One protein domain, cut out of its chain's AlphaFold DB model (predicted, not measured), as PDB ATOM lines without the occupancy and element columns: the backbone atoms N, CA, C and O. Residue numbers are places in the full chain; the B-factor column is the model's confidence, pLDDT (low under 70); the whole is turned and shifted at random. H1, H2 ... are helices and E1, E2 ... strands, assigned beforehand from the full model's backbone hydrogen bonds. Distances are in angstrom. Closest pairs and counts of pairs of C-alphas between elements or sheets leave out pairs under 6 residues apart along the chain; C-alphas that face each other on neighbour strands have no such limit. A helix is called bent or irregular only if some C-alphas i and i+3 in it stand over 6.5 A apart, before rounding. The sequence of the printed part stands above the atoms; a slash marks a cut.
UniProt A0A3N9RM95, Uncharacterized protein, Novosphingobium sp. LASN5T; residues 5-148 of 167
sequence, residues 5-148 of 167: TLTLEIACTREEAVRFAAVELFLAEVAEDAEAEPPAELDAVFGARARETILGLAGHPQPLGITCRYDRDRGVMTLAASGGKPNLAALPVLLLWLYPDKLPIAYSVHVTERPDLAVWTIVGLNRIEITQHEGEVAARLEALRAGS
ATOM      1  N   THR A   5      -8.570  -5.802 -30.617       87.00
ATOM      2  CA  THR A   5     -10.013  -5.738 -30.848       87.00
ATOM      3  C   THR A   5     -10.444  -4.278 -30.910       87.00
ATOM      4  O   THR A   5     -10.314  -3.537 -29.937       87.00
ATOM      5  N   LEU A   6     -10.976  -3.877 -32.062       90.06
ATOM      6  CA  LEU A   6     -11.638  -2.595 -32.296       90.06
ATOM      7  C   LEU A   6     -13.116  -2.871 -32.565       90.06
ATOM      8  O   LEU A   6     -13.436  -3.779 -33.333       90.06
ATOM      9  N   THR A   7     -14.008  -2.077 -31.983       86.56
ATOM     10  CA  THR A   7     -15.413  -2.011 -32.399       86.56
ATOM     11  C   THR A   7     -15.892  -0.571 -32.291       86.56
ATOM     12  O   THR A   7     -15.727   0.069 -31.255       86.56
ATOM     13  N   LEU A   8     -16.463  -0.063 -33.376       94.38
ATOM     14  CA  LEU A   8     -17.017   1.280 -33.476       94.38
ATOM     15  C   LEU A   8     -18.339   1.207 -34.240       94.38
ATOM     16  O   LEU A   8     -18.377   0.683 -35.348       94.38
ATOM     17  N   GLU A   9     -19.413   1.736 -33.661       95.75
ATOM     18  CA  GLU A   9     -20.694   1.915 -34.348       95.75
ATOM     19  C   GLU A   9     -20.876   3.384 -34.750       95.75
ATOM     20  O   GLU A   9     -20.655   4.291 -33.949       95.75
ATOM     21  N   ILE A  10     -21.298   3.619 -35.993       96.00
ATOM     22  CA  ILE A  10     -21.592   4.947 -36.536       96.00
ATOM     23  C   ILE A  10     -22.992   4.912 -37.144       96.00
ATOM     24  O   ILE A  10     -23.266   4.104 -38.030       96.00
ATOM     25  N   ALA A  11     -23.877   5.798 -36.689       96.44
ATOM     26  CA  ALA A  11     -25.170   6.004 -37.333       96.44
ATOM     27  C   ALA A  11     -24.964   6.713 -38.677       96.44
ATOM     28  O   ALA A  11     -24.476   7.849 -38.727       96.44
ATOM     29  N   CYS A  12     -25.318   6.045 -39.771       95.56
ATOM     30  CA  CYS A  12     -25.062   6.552 -41.109       95.56
ATOM     31  C   CYS A  12     -26.054   6.034 -42.159       95.56
ATOM     32  O   CYS A  12     -26.751   5.028 -41.988       95.56
ATOM     33  N   THR A  13     -26.132   6.752 -43.273       95.81
ATOM     34  CA  THR A  13     -26.857   6.302 -44.459       95.81
ATOM     35  C   THR A  13     -26.091   5.182 -45.159       95.81
ATOM     36  O   THR A  13     -24.900   4.960 -44.936       95.81
ATOM     37  N   ARG A  14     -26.769   4.483 -46.071       95.31
ATOM     38  CA  ARG A  14     -26.116   3.481 -46.916       95.31
ATOM     39  C   ARG A  14     -24.988   4.089 -47.755       95.31
ATOM     40  O   ARG A  14     -23.950   3.458 -47.894       95.31
ATOM     41  N   GLU A  15     -25.192   5.282 -48.308       92.94
ATOM     42  CA  GLU A  15     -24.179   5.977 -49.115       92.94
ATOM     43  C   GLU A  15     -22.957   6.349 -48.277       92.94
ATOM     44  O   GLU A  15     -21.828   6.142 -48.706       92.94
ATOM     45  N   GLU A  16     -23.181   6.833 -47.053       94.12
ATOM     46  CA  GLU A  16     -22.112   7.092 -46.092       94.12
ATOM     47  C   GLU A  16     -21.321   5.807 -45.803       94.12
ATOM     48  O   GLU A  16     -20.099   5.812 -45.922       94.12
ATOM     49  N   ALA A  17     -21.997   4.687 -45.521       94.94
ATOM     50  CA  ALA A  17     -21.335   3.405 -45.271       94.94
ATOM     51  C   ALA A  17     -20.530   2.880 -46.476       94.94
ATOM     52  O   ALA A  17     -19.450   2.312 -46.299       94.94
ATOM     53  N   VAL A  18     -21.035   3.088 -47.700       94.31
ATOM     54  CA  VAL A  18     -20.342   2.707 -48.942       94.31
ATOM     55  C   VAL A  18     -18.997   3.418 -49.061       94.31
ATOM     56  O   VAL A  18     -18.033   2.773 -49.450       94.31
ATOM     57  N   ARG A  19     -18.875   4.685 -48.645       93.50
ATOM     58  CA  ARG A  19     -17.604   5.427 -48.738       93.50
ATOM     59  C   ARG A  19     -16.478   4.766 -47.941       93.50
ATOM     60  O   ARG A  19     -15.362   4.665 -48.436       93.50
ATOM     61  N   PHE A  20     -16.746   4.272 -46.730       94.56
ATOM     62  CA  PHE A  20     -15.712   3.555 -45.969       94.56
ATOM     63  C   PHE A  20     -15.374   2.209 -46.611       94.56
ATOM     64  O   PHE A  20     -14.203   1.856 -46.719       94.56
ATOM     65  N   ALA A  21     -16.387   1.467 -47.070       93.19
ATOM     66  CA  ALA A  21     -16.159   0.207 -47.775       93.19
ATOM     67  C   ALA A  21     -15.337   0.410 -49.061       93.19
ATOM     68  O   ALA A  21     -14.442  -0.380 -49.340       93.19
ATOM     69  N   ALA A  22     -15.592   1.490 -49.800       94.31
ATOM     70  CA  ALA A  22     -14.845   1.872 -50.989       94.31
ATOM     71  C   ALA A  22     -13.374   2.184 -50.675       94.31
ATOM     72  O   ALA A  22     -12.507   1.763 -51.431       94.31
ATOM     73  N   VAL A  23     -13.073   2.846 -49.549       94.19
ATOM     74  CA  VAL A  23     -11.682   3.050 -49.097       94.19
ATOM     75  C   VAL A  23     -10.985   1.717 -48.809       94.19
ATOM     76  O   VAL A  23      -9.863   1.520 -49.265       94.19
ATOM     77  N   GLU A  24     -11.627   0.792 -48.086       92.69
ATOM     78  CA  GLU A  24     -11.041  -0.533 -47.808       92.69
ATOM     79  C   GLU A  24     -10.787  -1.331 -49.089       92.69
ATOM     80  O   GLU A  24      -9.716  -1.916 -49.246       92.69
ATOM     81  N   LEU A  25     -11.756  -1.341 -50.012       91.88
ATOM     82  CA  LEU A  25     -11.629  -2.029 -51.296       91.88
ATOM     83  C   LEU A  25     -10.507  -1.428 -52.135       91.88
ATOM     84  O   LEU A  25      -9.661  -2.168 -52.621       91.88
ATOM     85  N   PHE A  26     -10.453  -0.101 -52.230       93.56
ATOM     86  CA  PHE A  26      -9.385   0.601 -52.927       93.56
ATOM     87  C   PHE A  26      -8.008   0.274 -52.328       93.56
ATOM     88  O   PHE A  26      -7.084  -0.056 -53.058       93.56
ATOM     89  N   LEU A  27      -7.851   0.288 -51.000       93.06
ATOM     90  CA  LEU A  27      -6.572  -0.058 -50.363       93.06
ATOM     91  C   LEU A  27      -6.174  -1.526 -50.564       93.06
ATOM     92  O   LEU A  27      -4.980  -1.825 -50.636       93.06
ATOM     93  N   ALA A  28      -7.149  -2.433 -50.642       91.12
ATOM     94  CA  ALA A  28      -6.907  -3.827 -50.998       91.12
ATOM     95  C   ALA A  28      -6.483  -3.966 -52.467       91.12
ATOM     96  O   ALA A  28      -5.531  -4.685 -52.750       91.12
ATOM     97  N   GLU A  29      -7.129  -3.234 -53.374       93.44
ATOM     98  CA  GLU A  29      -6.794  -3.221 -54.798       93.44
ATOM     99  C   GLU A  29      -5.394  -2.648 -55.033       93.44
ATOM    100  O   GLU A  29      -4.591  -3.295 -55.693       93.44
ATOM    101  N   VAL A  30      -5.030  -1.524 -54.398       93.56
ATOM    102  CA  VAL A  30      -3.676  -0.946 -54.526       93.56
ATOM    103  C   VAL A  30      -2.588  -1.885 -53.996       93.56
ATOM    104  O   VAL A  30      -1.445  -1.853 -54.456       93.56
ATOM    105  N   ALA A  31      -2.915  -2.733 -53.016       90.56
ATOM    106  CA  ALA A  31      -1.981  -3.739 -52.517       90.56
ATOM    107  C   ALA A  31      -1.680  -4.842 -53.554       90.56
ATOM    108  O   ALA A  31      -0.634  -5.488 -53.452       90.56
ATOM    109  N   GLU A  32      -2.561  -5.045 -54.537       92.00
ATOM    110  CA  GLU A  32      -2.395  -5.993 -55.647       92.00
ATOM    111  C   GLU A  32      -1.914  -5.303 -56.936       92.00
ATOM    112  O   GLU A  32      -1.054  -5.840 -57.636       92.00
ATOM    113  N   ASP A  33      -2.415  -4.099 -57.216       93.12
ATOM    114  CA  ASP A  33      -2.077  -3.253 -58.359       93.12
ATOM    115  C   ASP A  33      -1.824  -1.810 -57.908       93.12
ATOM    116  O   ASP A  33      -2.746  -1.044 -57.640       93.12
ATOM    117  N   ALA A  34      -0.554  -1.405 -57.881       90.44
ATOM    118  CA  ALA A  34      -0.168  -0.069 -57.445       90.44
ATOM    119  C   ALA A  34      -0.829   1.056 -58.261       90.44
ATOM    120  O   ALA A  34      -0.955   2.156 -57.733       90.44
ATOM    121  N   GLU A  35      -1.266   0.814 -59.500       92.12
ATOM    122  CA  GLU A  35      -1.888   1.822 -60.367       92.12
ATOM    123  C   GLU A  35      -3.420   1.870 -60.241       92.12
ATOM    124  O   GLU A  35      -4.068   2.623 -60.967       92.12
ATOM    125  N   ALA A  36      -4.007   1.114 -59.307       93.25
ATOM    126  CA  ALA A  36      -5.435   1.187 -59.034       93.25
ATOM    127  C   ALA A  36      -5.861   2.615 -58.654       93.25
ATOM    128  O   ALA A  36      -5.157   3.342 -57.936       93.25
ATOM    129  N   GLU A  37      -7.044   2.997 -59.130       93.12
ATOM    130  CA  GLU A  37      -7.661   4.301 -58.898       93.12
ATOM    131  C   GLU A  37      -8.877   4.154 -57.975       93.12
ATOM    132  O   GLU A  37      -9.606   3.160 -58.059       93.12
ATOM    133  N   PRO A  38      -9.126   5.120 -57.075       92.19
ATOM    134  CA  PRO A  38     -10.281   5.067 -56.200       92.19
ATOM    135  C   PRO A  38     -11.581   5.199 -57.008       92.19
ATOM    136  O   PRO A  38     -11.623   5.885 -58.033       92.19
ATOM    137  N   PRO A  39     -12.678   4.583 -56.543       90.12
ATOM    138  CA  PRO A  39     -13.968   4.724 -57.199       90.12
ATOM    139  C   PRO A  39     -14.521   6.150 -57.047       90.12
ATOM    140  O   PRO A  39     -14.249   6.844 -56.065       90.12
ATOM    141  N   ALA A  40     -15.364   6.563 -57.998       86.50
ATOM    142  CA  ALA A  40     -15.859   7.938 -58.122       86.50
ATOM    143  C   ALA A  40     -16.619   8.459 -56.885       86.50
ATOM    144  O   ALA A  40     -16.663   9.666 -56.643       86.50
ATOM    145  N   GLU A  41     -17.213   7.585 -56.063       84.44
ATOM    146  CA  GLU A  41     -17.816   8.005 -54.790       84.44
ATOM    147  C   GLU A  41     -16.815   8.636 -53.806       84.44
ATOM    148  O   GLU A  41     -17.225   9.407 -52.933       84.44
ATOM    149  N   LEU A  42     -15.520   8.334 -53.937       89.56
ATOM    150  CA  LEU A  42     -14.462   8.906 -53.108       89.56
ATOM    151  C   LEU A  42     -13.999  10.272 -53.620       89.56
ATOM    152  O   LEU A  42     -13.573  11.094 -52.809       89.56
ATOM    153  N   ASP A  43     -14.176  10.575 -54.908       86.12
ATOM    154  CA  ASP A  43     -13.843  11.891 -55.475       86.12
ATOM    155  C   ASP A  43     -14.677  13.006 -54.840       86.12
ATOM    156  O   ASP A  43     -14.179  14.101 -54.582       86.12
ATOM    157  N   ALA A  44     -15.942  12.724 -54.516       83.06
ATOM    158  CA  ALA A  44     -16.815  13.678 -53.835       83.06
ATOM    159  C   ALA A  44     -16.343  14.014 -52.407       83.06
ATOM    160  O   ALA A  44     -16.722  15.054 -51.870       83.06
ATOM    161  N   VAL A  45     -15.538  13.142 -51.790       87.81
ATOM    162  CA  VAL A  45     -15.049  13.301 -50.412       87.81
ATOM    163  C   VAL A  45     -13.620  13.837 -50.380       87.81
ATOM    164  O   VAL A  45     -13.317  14.752 -49.618       87.81
ATOM    165  N   PHE A  46     -12.739  13.277 -51.207       88.44
ATOM    166  CA  PHE A  46     -11.306  13.567 -51.196       88.44
ATOM    167  C   PHE A  46     -10.862  14.495 -52.343       88.44
ATOM    168  O   PHE A  46      -9.722  14.961 -52.362       88.44
ATOM    169  N   GLY A  47     -11.759  14.819 -53.277       86.56
ATOM    170  CA  GLY A  47     -11.508  15.732 -54.388       86.56
ATOM    171  C   GLY A  47     -10.618  15.140 -55.481       86.56
ATOM    172  O   GLY A  47     -10.413  13.935 -55.573       86.56
ATOM    173  N   ALA A  48     -10.035  16.019 -56.301       83.44
ATOM    174  CA  ALA A  48      -9.268  15.657 -57.501       83.44
ATOM    175  C   ALA A  48      -7.968  14.858 -57.248       83.44
ATOM    176  O   ALA A  48      -7.298  14.478 -58.201       83.44
ATOM    177  N   ARG A  49      -7.579  14.649 -55.983       88.31
ATOM    178  CA  ARG A  49      -6.390  13.880 -55.575       88.31
ATOM    179  C   ARG A  49      -6.759  12.785 -54.576       88.31
ATOM    180  O   ARG A  49      -6.068  12.588 -53.572       88.31
ATOM    181  N   ALA A  50      -7.903  12.139 -54.802       91.06
ATOM    182  CA  ALA A  50      -8.443  11.123 -53.909       91.06
ATOM    183  C   ALA A  50      -7.420  10.016 -53.635       91.06
ATOM    184  O   ALA A  50      -7.160   9.693 -52.475       91.06
ATOM    185  N   ARG A  51      -6.752   9.534 -54.690       92.38
ATOM    186  CA  ARG A  51      -5.722   8.497 -54.615       92.38
ATOM    187  C   ARG A  51      -4.597   8.875 -53.653       92.38
ATOM    188  O   ARG A  51      -4.359   8.179 -52.667       92.38
ATOM    189  N   GLU A  52      -3.908   9.989 -53.897       91.81
ATOM    190  CA  GLU A  52      -2.757  10.378 -53.071       91.81
ATOM    191  C   GLU A  52      -3.162  10.769 -51.655       91.81
ATOM    192  O   GLU A  52      -2.390  10.562 -50.719       91.81
ATOM    193  N   THR A  53      -4.373  11.301 -51.486       91.88
ATOM    194  CA  THR A  53      -4.905  11.634 -50.165       91.88
ATOM    195  C   THR A  53      -5.127  10.365 -49.355       91.88
ATOM    196  O   THR A  53      -4.570  10.238 -48.268       91.88
ATOM    197  N   ILE A  54      -5.858   9.385 -49.891       92.44
ATOM    198  CA  ILE A  54      -6.148   8.131 -49.186       92.44
ATOM    199  C   ILE A  54      -4.852   7.373 -48.868       92.44
ATOM    200  O   ILE A  54      -4.666   6.938 -47.731       92.44
ATOM    201  N   LEU A  55      -3.920   7.276 -49.822       92.12
ATOM    202  CA  LEU A  55      -2.627   6.619 -49.596       92.12
ATOM    203  C   LEU A  55      -1.765   7.361 -48.566       92.12
ATOM    204  O   LEU A  55      -1.132   6.721 -47.725       92.12
ATOM    205  N   GLY A  56      -1.772   8.696 -48.583       90.62
ATOM    206  CA  GLY A  56      -1.080   9.516 -47.589       90.62
ATOM    207  C   GLY A  56      -1.656   9.362 -46.178       90.62
ATOM    208  O   GLY A  56      -0.898   9.350 -45.210       90.62
ATOM    209  N   LEU A  57      -2.977   9.194 -46.058       90.06
ATOM    210  CA  LEU A  57      -3.654   8.931 -44.784       90.06
ATOM    211  C   LEU A  57      -3.397   7.510 -44.269       90.06
ATOM    212  O   LEU A  57      -3.191   7.319 -43.071       90.06
ATOM    213  N   ALA A  58      -3.399   6.516 -45.161       88.44
ATOM    214  CA  ALA A  58      -3.151   5.120 -44.811       88.44
ATOM    215  C   ALA A  58      -1.671   4.846 -44.470       88.44
ATOM    216  O   ALA A  58      -1.379   3.979 -43.646       88.44
ATOM    217  N   GLY A  59      -0.736   5.589 -45.075       82.19
ATOM    218  CA  GLY A  59       0.711   5.502 -44.841       82.19
ATOM    219  C   GLY A  59       1.445   4.411 -45.641       82.19
ATOM    220  O   GLY A  59       2.664   4.483 -45.774       82.19
ATOM    221  N   HIS A  60       0.729   3.426 -46.193       69.69
ATOM    222  CA  HIS A  60       1.198   2.427 -47.170       69.69
ATOM    223  C   HIS A  60      -0.032   1.762 -47.821       69.69
ATOM    224  O   HIS A  60      -1.047   1.634 -47.130       69.69
ATOM    225  N   PRO A  61       0.017   1.285 -49.083       64.38
ATOM    226  CA  PRO A  61      -1.038   0.437 -49.635       64.38
ATOM    227  C   PRO A  61      -1.063  -0.918 -48.924       64.38
ATOM    228  O   PRO A  61      -0.301  -1.832 -49.238       64.38
ATOM    229  N   GLN A  62      -1.865  -0.996 -47.873       76.50
ATOM    230  CA  GLN A  62      -2.307  -2.220 -47.225       76.50
ATOM    231  C   GLN A  62      -3.758  -1.991 -46.791       76.50
ATOM    232  O   GLN A  62      -4.102  -0.859 -46.427       76.50
ATOM    233  N   PRO A  63      -4.596  -3.040 -46.776       83.69
ATOM    234  CA  PRO A  63      -5.895  -2.970 -46.118       83.69
ATOM    235  C   PRO A  63      -5.734  -2.411 -44.703       83.69
ATOM    236  O   PRO A  63      -4.748  -2.727 -44.028       83.69
ATOM    237  N   LEU A  64      -6.702  -1.638 -44.200       89.75
ATOM    238  CA  LEU A  64      -6.559  -1.045 -42.864       89.75
ATOM    239  C   LEU A  64      -6.611  -2.097 -41.755       89.75
ATOM    240  O   LEU A  64      -6.494  -1.744 -40.586       89.75
ATOM    241  N   GLY A  65      -6.836  -3.374 -42.072       90.69
ATOM    242  CA  GLY A  65      -7.118  -4.395 -41.071       90.69
ATOM    243  C   GLY A  65      -8.416  -4.082 -40.330       90.69
ATOM    244  O   GLY A  65      -8.533  -4.379 -39.142       90.69
ATOM    245  N   ILE A  66      -9.372  -3.439 -41.008       92.25
ATOM    246  CA  ILE A  66     -10.689  -3.075 -40.493       92.25
ATOM    247  C   ILE A  66     -11.737  -3.604 -41.473       92.25
ATOM    248  O   ILE A  66     -11.571  -3.588 -42.684       92.25
ATOM    249  N   THR A  67     -12.825  -4.133 -40.934       90.81
ATOM    250  CA  THR A  67     -14.002  -4.554 -41.689       90.81
ATOM    251  C   THR A  67     -15.139  -3.600 -41.402       90.81
ATOM    252  O   THR A  67     -15.291  -3.118 -40.279       90.81
ATOM    253  N   CYS A  68     -15.947  -3.349 -42.424       92.94
ATOM    254  CA  CYS A  68     -17.132  -2.515 -42.355       92.94
ATOM    255  C   CYS A  68     -18.369  -3.379 -42.613       92.94
ATOM    256  O   CYS A  68     -18.437  -4.099 -43.609       92.94
ATOM    257  N   ARG A  69     -19.362  -3.307 -41.720       95.38
ATOM    258  CA  ARG A  69     -20.664  -3.961 -41.889       95.38
ATOM    259  C   ARG A  69     -21.777  -2.947 -41.685       95.38
ATOM    260  O   ARG A  69     -21.888  -2.374 -40.606       95.38
ATOM    261  N   TYR A  70     -22.628  -2.774 -42.691       97.19
ATOM    262  CA  TYR A  70     -23.804  -1.913 -42.600       97.19
ATOM    263  C   TYR A  70     -25.059  -2.711 -42.239       97.19
ATOM    264  O   TYR A  70     -25.420  -3.669 -42.922       97.19
ATOM    265  N   ASP A  71     -25.729  -2.299 -41.169       96.94
ATOM    266  CA  ASP A  71     -27.051  -2.766 -40.774       96.94
ATOM    267  C   ASP A  71     -28.103  -1.801 -41.330       96.94
ATOM    268  O   ASP A  71     -28.246  -0.666 -40.864       96.94
ATOM    269  N   ARG A  72     -28.823  -2.253 -42.361       95.12
ATOM    270  CA  ARG A  72     -29.819  -1.436 -43.064       95.12
ATOM    271  C   ARG A  72     -31.037  -1.121 -42.200       95.12
ATOM    272  O   ARG A  72     -31.602  -0.044 -42.358       95.12
ATOM    273  N   ASP A  73     -31.429  -2.035 -41.321       96.50
ATOM    274  CA  ASP A  73     -32.630  -1.877 -40.503       96.50
ATOM    275  C   ASP A  73     -32.375  -0.885 -39.363       96.50
ATOM    276  O   ASP A  73     -33.249  -0.090 -39.019       96.50
ATOM    277  N   ARG A  74     -31.152  -0.882 -38.812       96.25
ATOM    278  CA  ARG A  74     -30.726   0.065 -37.768       96.25
ATOM    279  C   ARG A  74     -30.177   1.384 -38.318       96.25
ATOM    280  O   ARG A  74     -30.109   2.354 -37.567       96.25
ATOM    281  N   GLY A  75     -29.750   1.428 -39.580       96.62
ATOM    282  CA  GLY A  75     -29.034   2.579 -40.140       96.62
ATOM    283  C   GLY A  75     -27.671   2.795 -39.474       96.62
ATOM    284  O   GLY A  75     -27.286   3.928 -39.189       96.62
ATOM    285  N   VAL A  76     -26.966   1.704 -39.161       97.12
ATOM    286  CA  VAL A  76     -25.704   1.728 -38.407       97.12
ATOM    287  C   VAL A  76     -24.624   0.964 -39.158       97.12
ATOM    288  O   VAL A  76     -24.822  -0.179 -39.563       97.12
ATOM    289  N   MET A  77     -23.455   1.579 -39.301       97.38
ATOM    290  CA  MET A  77     -22.232   0.925 -39.745       97.38
ATOM    291  C   MET A  77     -21.393   0.516 -38.536       97.38
ATOM    292  O   MET A  77     -21.076   1.345 -37.686       97.38
ATOM    293  N   THR A  78     -21.003  -0.753 -38.478       96.19
ATOM    294  CA  THR A  78     -20.029  -1.270 -37.515       96.19
ATOM    295  C   THR A  78     -18.668  -1.401 -38.192       96.19
ATOM    296  O   THR A  78     -18.548  -2.101 -39.199       96.19
ATOM    297  N   LEU A  79     -17.647  -0.769 -37.617       95.19
ATOM    298  CA  LEU A  79     -16.241  -0.958 -37.962       95.19
ATOM    299  C   LEU A  79     -15.587  -1.873 -36.927       95.19
ATOM    300  O   LEU A  79     -15.681  -1.611 -35.726       95.19
ATOM    301  N   ALA A  80     -14.930  -2.935 -37.380       92.75
ATOM    302  CA  ALA A  80     -14.296  -3.913 -36.501       92.75
ATOM    303  C   ALA A  80     -12.915  -4.331 -37.006       92.75
ATOM    304  O   ALA A  80     -12.701  -4.434 -38.210       92.75
ATOM    305  N   ALA A  81     -11.981  -4.604 -36.093       91.69
ATOM    306  CA  ALA A  81     -10.662  -5.114 -36.474       91.69
ATOM    307  C   ALA A  81     -10.772  -6.446 -37.241       91.69
ATOM    308  O   ALA A  81     -11.516  -7.344 -36.852       91.69
ATOM    309  N   SER A  82      -9.971  -6.588 -38.292       84.81
ATOM    310  CA  SER A  82      -9.772  -7.809 -39.066       84.81
ATOM    311  C   SER A  82      -8.321  -8.260 -38.930       84.81
ATOM    312  O   SER A  82      -7.395  -7.453 -39.010       84.81
ATOM    313  N   GLY A  83      -8.102  -9.543 -38.642       78.69
ATOM    314  CA  GLY A  83      -6.751 -10.099 -38.479       78.69
ATOM    315  C   GLY A  83      -5.947  -9.546 -37.288       78.69
ATOM    316  O   GLY A  83      -4.749  -9.807 -37.188       78.69
ATOM    317  N   GLY A  84      -6.578  -8.788 -36.383       75.69
ATOM    318  CA  GLY A  84      -5.980  -8.313 -35.128       75.69
ATOM    319  C   GLY A  84      -4.931  -7.203 -35.265       75.69
ATOM    320  O   GLY A  84      -4.253  -6.914 -34.280       75.69
ATOM    321  N   LYS A  85      -4.785  -6.591 -36.448       84.44
ATOM    322  CA  LYS A  85      -3.814  -5.516 -36.723       84.44
ATOM    323  C   LYS A  85      -4.463  -4.322 -37.448       84.44
ATOM    324  O   LYS A  85      -4.064  -4.015 -38.568       84.44
ATOM    325  N   PRO A  86      -5.471  -3.662 -36.848       90.00
ATOM    326  CA  PRO A  86      -6.071  -2.480 -37.446       90.00
ATOM    327  C   PRO A  86      -5.066  -1.318 -37.493       90.00
ATOM    328  O   PRO A  86      -4.319  -1.089 -36.538       90.00
ATOM    329  N   ASN A  87      -5.076  -0.540 -38.573       90.81
ATOM    330  CA  ASN A  87      -4.301   0.686 -38.721       90.81
ATOM    331  C   ASN A  87      -4.963   1.823 -37.924       90.81
ATOM    332  O   ASN A  87      -5.704   2.659 -38.445       90.81
ATOM    333  N   LEU A  88      -4.691   1.838 -36.618       89.75
ATOM    334  CA  LEU A  88      -5.246   2.819 -35.681       89.75
ATOM    335  C   LEU A  88      -4.699   4.239 -35.879       89.75
ATOM    336  O   LEU A  88      -5.270   5.173 -35.328       89.75
ATOM    337  N   ALA A  89      -3.612   4.409 -36.638       89.19
ATOM    338  CA  ALA A  89      -3.084   5.726 -36.981       89.19
ATOM    339  C   ALA A  89      -3.910   6.386 -38.096       89.19
ATOM    340  O   ALA A  89      -4.214   7.575 -38.011       89.19
ATOM    341  N   ALA A  90      -4.318   5.608 -39.103       92.44
ATOM    342  CA  ALA A  90      -5.123   6.099 -40.217       92.44
ATOM    343  C   ALA A  90      -6.597   6.314 -39.836       92.44
ATOM    344  O   ALA A  90      -7.215   7.282 -40.280       92.44
ATOM    345  N   LEU A  91      -7.162   5.438 -38.991       93.81
ATOM    346  CA  LEU A  91      -8.594   5.439 -38.677       93.81
ATOM    347  C   LEU A  91      -9.132   6.798 -38.174       93.81
ATOM    348  O   LEU A  91     -10.110   7.267 -38.757       93.81
ATOM    349  N   PRO A  92      -8.538   7.485 -37.171       92.81
ATOM    350  CA  PRO A  92      -9.026   8.791 -36.723       92.81
ATOM    351  C   PRO A  92      -9.121   9.817 -37.847       92.81
ATOM    352  O   PRO A  92     -10.086  10.576 -37.929       92.81
ATOM    353  N   VAL A  93      -8.109   9.840 -38.714       91.50
ATOM    354  CA  VAL A  93      -8.014  10.830 -39.782       91.50
ATOM    355  C   VAL A  93      -8.991  10.485 -40.900       91.50
ATOM    356  O   VAL A  93      -9.691  11.363 -41.383       91.50
ATOM    357  N   LEU A  94      -9.153   9.208 -41.242       93.31
ATOM    358  CA  LEU A  94     -10.189   8.782 -42.185       93.31
ATOM    359  C   LEU A  94     -11.602   9.104 -41.688       93.31
ATOM    360  O   LEU A  94     -12.424   9.553 -42.478       93.31
ATOM    361  N   LEU A  95     -11.885   8.946 -40.391       94.31
ATOM    362  CA  LEU A  95     -13.173   9.350 -39.816       94.31
ATOM    363  C   LEU A  95     -13.404  10.867 -39.925       94.31
ATOM    364  O   LEU A  95     -14.528  11.279 -40.199       94.31
ATOM    365  N   LEU A  96     -12.352  11.683 -39.765       91.19
ATOM    366  CA  LEU A  96     -12.408  13.137 -39.979       91.19
ATOM    367  C   LEU A  96     -12.797  13.502 -41.414       91.19
ATOM    368  O   LEU A  96     -13.614  14.398 -41.608       91.19
ATOM    369  N   TRP A  97     -12.238  12.806 -42.402       91.12
ATOM    370  CA  TRP A  97     -12.529  13.055 -43.815       91.12
ATOM    371  C   TRP A  97     -13.892  12.515 -44.250       91.12
ATOM    372  O   TRP A  97     -14.646  13.205 -44.929       91.12
ATOM    373  N   LEU A  98     -14.216  11.279 -43.866       92.75
ATOM    374  CA  LEU A  98     -15.411  10.581 -44.341       92.75
ATOM    375  C   LEU A  98     -16.690  11.057 -43.645       92.75
ATOM    376  O   LEU A  98     -17.760  11.044 -44.256       92.75
ATOM    377  N   TYR A  99     -16.589  11.451 -42.371       93.62
ATOM    378  CA  TYR A  99     -17.741  11.694 -41.503       93.62
ATOM    379  C   TYR A  99     -17.609  12.959 -40.640       93.62
ATOM    380  O   TYR A  99     -17.879  12.891 -39.435       93.62
ATOM    381  N   PRO A 100     -17.243  14.127 -41.207       90.88
ATOM    382  CA  PRO A 100     -17.048  15.350 -40.424       90.88
ATOM    383  C   PRO A 100     -18.297  15.738 -39.616       90.88
ATOM    384  O   PRO A 100     -18.186  16.103 -38.447       90.88
ATOM    385  N   ASP A 101     -19.488  15.547 -40.188       91.44
ATOM    386  CA  ASP A 101     -20.775  15.883 -39.560       91.44
ATOM    387  C   ASP A 101     -21.189  14.926 -38.434       91.44
ATOM    388  O   ASP A 101     -22.143  15.186 -37.701       91.44
ATOM    389  N   LYS A 102     -20.503  13.786 -38.298       92.75
ATOM    390  CA  LYS A 102     -20.765  12.811 -37.231       92.75
ATOM    391  C   LYS A 102     -19.876  13.045 -36.016       92.75
ATOM    392  O   LYS A 102     -20.083  12.412 -34.980       92.75
ATOM    393  N   LEU A 103     -18.875  13.915 -36.135       92.69
ATOM    394  CA  LEU A 103     -17.955  14.197 -35.049       92.69
ATOM    395  C   LEU A 103     -18.623  15.052 -33.961       92.69
ATOM    396  O   LEU A 103     -19.410  15.947 -34.263       92.69
ATOM    397  N   PRO A 104     -18.282  14.824 -32.682       94.31
ATOM    398  CA  PRO A 104     -17.240  13.918 -32.204       94.31
ATOM    399  C   PRO A 104     -17.694  12.451 -32.082       94.31
ATOM    400  O   PRO A 104     -18.819  12.163 -31.667       94.31
ATOM    401  N   ILE A 105     -16.772  11.530 -32.375       94.75
ATOM    402  CA  ILE A 105     -16.940  10.071 -32.253       94.75
ATOM    403  C   ILE A 105     -15.882   9.531 -31.292       94.75
ATOM    404  O   ILE A 105     -14.755  10.018 -31.275       94.75
ATOM    405  N   ALA A 106     -16.221   8.503 -30.515       95.19
ATOM    406  CA  ALA A 106     -15.252   7.763 -29.718       95.19
ATOM    407  C   ALA A 106     -15.294   6.271 -30.045       95.19
ATOM    408  O   ALA A 106     -16.357   5.727 -30.335       95.19
ATOM    409  N   TYR A 107     -14.143   5.612 -29.957       94.81
ATOM    410  CA  TYR A 107     -14.044   4.160 -30.041       94.81
ATOM    411  C   TYR A 107     -13.011   3.624 -29.059       94.81
ATOM    412  O   TYR A 107     -12.004   4.273 -28.768       94.81
ATOM    413  N   SER A 108     -13.266   2.420 -28.562       92.88
ATOM    414  CA  SER A 108     -12.365   1.701 -27.669       92.88
ATOM    415  C   SER A 108     -11.573   0.648 -28.427       92.88
ATOM    416  O   SER A 108     -12.092  -0.028 -29.320       92.88
ATOM    417  N   VAL A 109     -10.340   0.454 -27.991       92.25
ATOM    418  CA  VAL A 109      -9.447  -0.592 -28.453       92.25
ATOM    419  C   VAL A 109      -9.022  -1.448 -27.264       92.25
ATOM    420  O   VAL A 109      -8.594  -0.914 -26.243       92.25
ATOM    421  N   HIS A 110      -9.094  -2.767 -27.423       90.06
ATOM    422  CA  HIS A 110      -8.638  -3.741 -26.434       90.06
ATOM    423  C   HIS A 110      -7.483  -4.558 -27.005       90.06
ATOM    424  O   HIS A 110      -7.483  -4.903 -28.187       90.06
ATOM    425  N   VAL A 111      -6.509  -4.896 -26.166       85.56
ATOM    426  CA  VAL A 111      -5.408  -5.796 -26.530       85.56
ATOM    427  C   VAL A 111      -5.682  -7.149 -25.887       85.56
ATOM    428  O   VAL A 111      -5.980  -7.201 -24.698       85.56
ATOM    429  N   THR A 112      -5.570  -8.252 -26.630       82.62
ATOM    430  CA  THR A 112      -5.891  -9.601 -26.116       82.62
ATOM    431  C   THR A 112      -5.161  -9.995 -24.837       82.62
ATOM    432  O   THR A 112      -5.690 -10.761 -24.041       82.62
ATOM    433  N   GLU A 113      -3.955  -9.486 -24.620       84.44
ATOM    434  CA  GLU A 113      -3.137  -9.737 -23.436       84.44
ATOM    435  C   GLU A 113      -3.643  -9.007 -22.191       84.44
ATOM    436  O   GLU A 113      -3.268  -9.362 -21.075       84.44
ATOM    437  N   ARG A 114      -4.455  -7.964 -22.379       84.38
ATOM    438  CA  ARG A 114      -5.095  -7.176 -21.322       84.38
ATOM    439  C   ARG A 114      -6.508  -6.799 -21.772       84.38
ATOM    440  O   ARG A 114      -6.759  -5.627 -22.050       84.38
ATOM    441  N   PRO A 115      -7.421  -7.780 -21.870       80.00
ATOM    442  CA  PRO A 115      -8.766  -7.543 -22.382       80.00
ATOM    443  C   PRO A 115      -9.563  -6.594 -21.481       80.00
ATOM    444  O   PRO A 115     -10.441  -5.900 -21.972       80.00
ATOM    445  N   ASP A 116      -9.205  -6.504 -20.197       84.56
ATOM    446  CA  ASP A 116      -9.831  -5.595 -19.231       84.56
ATOM    447  C   ASP A 116      -9.355  -4.136 -19.372       84.56
ATOM    448  O   ASP A 116      -9.885  -3.244 -18.711       84.56
ATOM    449  N   LEU A 117      -8.334  -3.869 -20.199       84.75
ATOM    450  CA  LEU A 117      -7.804  -2.527 -20.422       84.75
ATOM    451  C   LEU A 117      -8.244  -1.997 -21.789       84.75
ATOM    452  O   LEU A 117      -7.675  -2.347 -22.826       84.75
ATOM    453  N   ALA A 118      -9.224  -1.097 -21.764       90.00
ATOM    454  CA  ALA A 118      -9.665  -0.338 -22.924       90.00
ATOM    455  C   ALA A 118      -8.839   0.947 -23.088       90.00
ATOM    456  O   ALA A 118      -8.708   1.747 -22.159       90.00
ATOM    457  N   VAL A 119      -8.325   1.186 -24.293       91.81
ATOM    458  CA  VAL A 119      -7.802   2.494 -24.703       91.81
ATOM    459  C   VAL A 119      -8.831   3.156 -25.606       91.81
ATOM    460  O   VAL A 119      -9.185   2.626 -26.655       91.81
ATOM    461  N   TRP A 120      -9.307   4.323 -25.202       94.44
ATOM    462  CA  TRP A 120     -10.308   5.098 -25.915       94.44
ATOM    463  C   TRP A 120      -9.647   6.165 -26.773       94.44
ATOM    464  O   TRP A 120      -8.789   6.906 -26.295       94.44
ATOM    465  N   THR A 121     -10.084   6.266 -28.025       95.19
ATOM    466  CA  THR A 121      -9.749   7.369 -28.926       95.19
ATOM    467  C   THR A 121     -10.999   8.199 -29.165       95.19
ATOM    468  O   THR A 121     -12.022   7.655 -29.575       95.19
ATOM    469  N   ILE A 122     -10.922   9.504 -28.911       95.06
ATOM    470  CA  ILE A 122     -11.985  10.472 -29.186       95.06
ATOM    471  C   ILE A 122     -11.534  11.337 -30.355       95.06
ATOM    472  O   ILE A 122     -10.527  12.038 -30.271       95.06
ATOM    473  N   VAL A 123     -12.292  11.297 -31.439       94.81
ATOM    474  CA  VAL A 123     -12.055  12.062 -32.657       94.81
ATOM    475  C   VAL A 123     -13.035  13.224 -32.671       94.81
ATOM    476  O   VAL A 123     -14.245  13.023 -32.714       94.81
ATOM    477  N   GLY A 124     -12.523  14.448 -32.615       91.06
ATOM    478  CA  GLY A 124     -13.291  15.669 -32.838       91.06
ATOM    479  C   GLY A 124     -12.689  16.472 -33.987       91.06
ATOM    480  O   GLY A 124     -11.516  16.307 -34.306       91.06
ATOM    481  N   LEU A 125     -13.468  17.391 -34.567       85.69
ATOM    482  CA  LEU A 125     -13.068  18.177 -35.748       85.69
ATOM    483  C   LEU A 125     -11.690  18.851 -35.623       85.69
ATOM    484  O   LEU A 125     -10.973  18.975 -36.607       85.69
ATOM    485  N   ASN A 126     -11.311  19.262 -34.409       81.75
ATOM    486  CA  ASN A 126     -10.091  20.037 -34.156       81.75
ATOM    487  C   ASN A 126      -9.069  19.324 -33.255       81.75
ATOM    488  O   ASN A 126      -8.078  19.941 -32.868       81.75
ATOM    489  N   ARG A 127      -9.327  18.079 -32.829       87.38
ATOM    490  CA  ARG A 127      -8.436  17.340 -31.919       87.38
ATOM    491  C   ARG A 127      -8.735  15.847 -31.899       87.38
ATOM    492  O   ARG A 127      -9.889  15.442 -32.001       87.38
ATOM    493  N   ILE A 128      -7.693  15.058 -31.659       90.06
ATOM    494  CA  ILE A 128      -7.787  13.634 -31.336       90.06
ATOM    495  C   ILE A 128      -7.269  13.460 -29.906       90.06
ATOM    496  O   ILE A 128      -6.161  13.896 -29.594       90.06
ATOM    497  N   GLU A 129      -8.075  12.861 -29.034       93.50
ATOM    498  CA  GLU A 129      -7.723  12.587 -27.637       93.50
ATOM    499  C   GLU A 129      -7.609  11.076 -27.414       93.50
ATOM    500  O   GLU A 129      -8.388  10.305 -27.970       93.50
ATOM    501  N   ILE A 130      -6.654  10.653 -26.582       92.12
ATOM    502  CA  ILE A 130      -6.470   9.252 -26.185       92.12
ATOM    503  C   ILE A 130      -6.545   9.172 -24.661       92.12
ATOM    504  O   ILE A 130      -5.865   9.928 -23.967       92.12
ATOM    505  N   THR A 131      -7.368   8.268 -24.130       92.81
ATOM    506  CA  THR A 131      -7.562   8.095 -22.681       92.81
ATOM    507  C   THR A 131      -7.808   6.634 -22.312       92.81
ATOM    508  O   THR A 131      -8.272   5.844 -23.125       92.81
ATOM    509  N   GLN A 132      -7.504   6.267 -21.068       92.38
ATOM    510  CA  GLN A 132      -7.876   4.976 -20.468       92.38
ATOM    511  C   GLN A 132      -9.055   5.117 -19.489       92.38
ATOM    512  O   GLN A 132      -9.537   4.130 -18.944       92.38
ATOM    513  N   HIS A 133      -9.538   6.343 -19.259       91.94
ATOM    514  CA  HIS A 133     -10.623   6.632 -18.324       91.94
ATOM    515  C   HIS A 133     -11.975   6.600 -19.044       91.94
ATOM    516  O   HIS A 133     -12.476   7.636 -19.483       91.94
ATOM    517  N   GLU A 134     -12.578   5.416 -19.150       90.75
ATOM    518  CA  GLU A 134     -13.893   5.222 -19.784       90.75
ATOM    519  C   GLU A 134     -14.963   6.179 -19.233       90.75
ATOM    520  O   GLU A 134     -15.694   6.806 -19.999       90.75
ATOM    521  N   GLY A 135     -14.993   6.375 -17.909       92.00
ATOM    522  CA  GLY A 135     -15.960   7.254 -17.243       92.00
ATOM    523  C   GLY A 135     -15.895   8.729 -17.671       92.00
ATOM    524  O   GLY A 135     -16.859   9.460 -17.462       92.00
ATOM    525  N   GLU A 136     -14.801   9.176 -18.298       93.19
ATOM    526  CA  GLU A 136     -14.682  10.542 -18.822       93.19
ATOM    527  C   GLU A 136     -15.198  10.686 -20.260       93.19
ATOM    528  O   GLU A 136     -15.537  11.795 -20.673       93.19
ATOM    529  N   VAL A 137     -15.271   9.601 -21.038       94.25
ATOM    530  CA  VAL A 137     -15.481   9.660 -22.497       94.25
ATOM    531  C   VAL A 137     -16.787  10.365 -22.855       94.25
ATOM    532  O   VAL A 137     -16.791  11.261 -23.699       94.25
ATOM    533  N   ALA A 138     -17.886  10.025 -22.178       94.38
ATOM    534  CA  ALA A 138     -19.186  10.650 -22.421       94.38
ATOM    535  C   ALA A 138     -19.152  12.164 -22.151       94.38
ATOM    536  O   ALA A 138     -19.578  12.954 -22.992       94.38
ATOM    537  N   ALA A 139     -18.569  12.584 -21.024       93.94
ATOM    538  CA  ALA A 139     -18.446  14.000 -20.678       93.94
ATOM    539  C   ALA A 139     -17.563  14.767 -21.681       93.94
ATOM    540  O   ALA A 139     -17.864  15.908 -22.033       93.94
ATOM    541  N   ARG A 140     -16.493  14.138 -22.183       92.88
ATOM    542  CA  ARG A 140     -15.613  14.715 -23.213       92.88
ATOM    543  C   ARG A 140     -16.333  14.897 -24.546       92.88
ATOM    544  O   ARG A 140     -16.172  15.947 -25.168       92.88
ATOM    545  N   LEU A 141     -17.133  13.914 -24.967       93.50
ATOM    546  CA  LEU A 141     -17.959  14.008 -26.173       93.50
ATOM    547  C   LEU A 141     -18.970  15.156 -26.067       93.50
ATOM    548  O   LEU A 141     -19.064  15.961 -26.991       93.50
ATOM    549  N   GLU A 142     -19.664  15.285 -24.935       92.50
ATOM    550  CA  GLU A 142     -20.599  16.396 -24.700       92.50
ATOM    551  C   GLU A 142     -19.898  17.759 -24.718       92.50
ATOM    552  O   GLU A 142     -20.340  18.685 -25.400       92.50
ATOM    553  N   ALA A 143     -18.745  17.880 -24.054       90.38
ATOM    554  CA  ALA A 143     -17.961  19.115 -24.066       90.38
ATOM    555  C   ALA A 143     -17.472  19.488 -25.478       90.38
ATOM    556  O   ALA A 143     -17.405  20.666 -25.832       90.38
ATOM    557  N   LEU A 144     -17.123  18.493 -26.298       89.19
ATOM    558  CA  LEU A 144     -16.743  18.684 -27.696       89.19
ATOM    559  C   LEU A 144     -17.915  19.173 -28.554       89.19
ATOM    560  O   LEU A 144     -17.717  20.093 -29.347       89.19
ATOM    561  N   ARG A 145     -19.112  18.601 -28.371       88.50
ATOM    562  CA  ARG A 145     -20.344  19.023 -29.061       88.50
ATOM    563  C   ARG A 145     -20.730  20.453 -28.699       88.50
ATOM    564  O   ARG A 145     -21.045  21.237 -29.581       88.50
ATOM    565  N   ALA A 146     -20.635  20.820 -27.423       84.69
ATOM    566  CA  ALA A 146     -20.965  22.167 -26.958       84.69
ATOM    567  C   ALA A 146     -19.975  23.251 -27.438       84.69
ATOM    568  O   ALA A 146     -20.309  24.433 -27.461       84.69
ATOM    569  N   GLY A 147     -18.743  22.876 -27.801       71.50
ATOM    570  CA  GLY A 147     -17.679  23.811 -28.181       71.50
ATOM    571  C   GLY A 147     -17.574  24.140 -29.677       71.50
ATOM    572  O   GLY A 147     -16.635  24.850 -30.053       71.50
ATOM    573  N   SER A 148     -18.459  23.617 -30.533       61.12
ATOM    574  CA  SER A 148     -18.359  23.717 -32.002       61.12
ATOM    575  C   SER A 148     -18.660  25.106 -32.585       61.12
ATOM    576  O   SER A 148     -18.334  25.348 -33.740       61.12
TER     577      SER A 148
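Overview. This is residues 5 to 148 of the 167 residues of an uncharacterized protein of Novosphingobium sp. LASN5T (UniProt A0A3N9RM95). A twisted sheet of six strands curls round the short helix H3, and H1 is on that same face, over the E2 and E3 end of the sheet. H2 packs on H1 and H3 without being on the sheet, while H4 lies alone on the opposite face, along E5. The printed part has 144 residues, with four named helices and six named strands in the order E1 H1 H2 E2 E3 H3 E4 E5 E6 H4; the sheet's order is E2 E3 E1 E4 E5 E6, all antiparallel. The class is mixed, helices and strands. The whole is compact, with a radius of gyration of the C-alphas of 15.3 A, and rounded, spanning 45 by 37 by 32 A.

Along the chain. Across the sheet, E2 is residues 66 to 71, E3 residues 76 to 81, E1 residues 5 to 11, E4 residues 105 to 111, E5 residues 114 to 124 and E6 residues 127 to 131. E1 begins at C-alpha 5, (-10.013, -5.738, -30.848), and is 20.2 A long. E4 is 20.4 A long. E5, the longest strand, measures 26.9 A and bends by 58 degrees at residue 117. H1, residues 14 to 32, is 27.0 A long and begins at C-alpha 14, (-26.116, 3.481, -46.916). H2 is residues 40 to 58, 18.6 A from first to last C-alpha; it has a kink of 90 degrees near residue 52 and is irregular, with C-alphas 45 and 48 9.4 A apart. H3 is residues 90 to 98. H4, residues 134 to 146, is 19.7 A long and ends at C-alpha 146, (-20.965, 22.167, -26.958); it is only just irregular, with C-alphas 135 and 138 7.0 A apart.

Arrangement. E2 and E3 form a hairpin, with N 67 and O 80 2.7 A apart, within hydrogen-bond range. E1 is staggered: its residues 7 to 11 pair with E3, where N 10 and O 77 are 2.8 A apart, and its residues 5 to 7 with E4, where N 5 and O 110 are 2.8 A apart. E4, E5 and E6 make a meander, each strand the antiparallel neighbour of the one before; N 109 and O 119 are 2.8 A apart, as are N 122 and O 129. H1 is on the sheet at a height of 10.1 A, over E2 and E3; it runs along the strands, only just, at 27 degrees to E2 on the local plane. The closest C-alphas of H1 and E2, those of Ala 21 and Cys 68, are 6.1 A apart. H3 is on the sheet too, its closest C-alphas to E5 being those of Pro 92 and Val 123, 6.0 A apart. H4 is on the face opposite H1, at a height of 9.5 A over E5 and along it at 6 degrees on the local plane, which gives three layers, helices on both faces of a sheet. H2 touches H3 at a shallow tilt of 19 degrees, opposite ways; their closest C-alphas, those of Ala 58 and Ala 90, are 5.1 A apart. Residues 19 to 27 of H1 touch H2 at a steep tilt of 48 degrees, the same way, closest at the C-alphas of Arg 19 and Leu 42, 6.4 A. H2 and H4 are apart. Every O i to N i+4 pair is within hydrogen-bond range in H3; the counts are 14 of 15 in H1, 8 of 15 in H2 and 7 of 9 in H4.

Size, cuts and confidence. The two C-alphas farthest apart, those of Glu 35 and Gly 135, are 45.7 A apart. The printed part has no cut. E1, H1, H2, E2 and E3, H3, E4 are split strand-helix-strand units, two strands running the same way with another strand between them in the sheet, each with a right-handed crossover. No link is long. The mean pLDDT of the printed part is 90.4, and residues 60 to 61 and 148 are under 70.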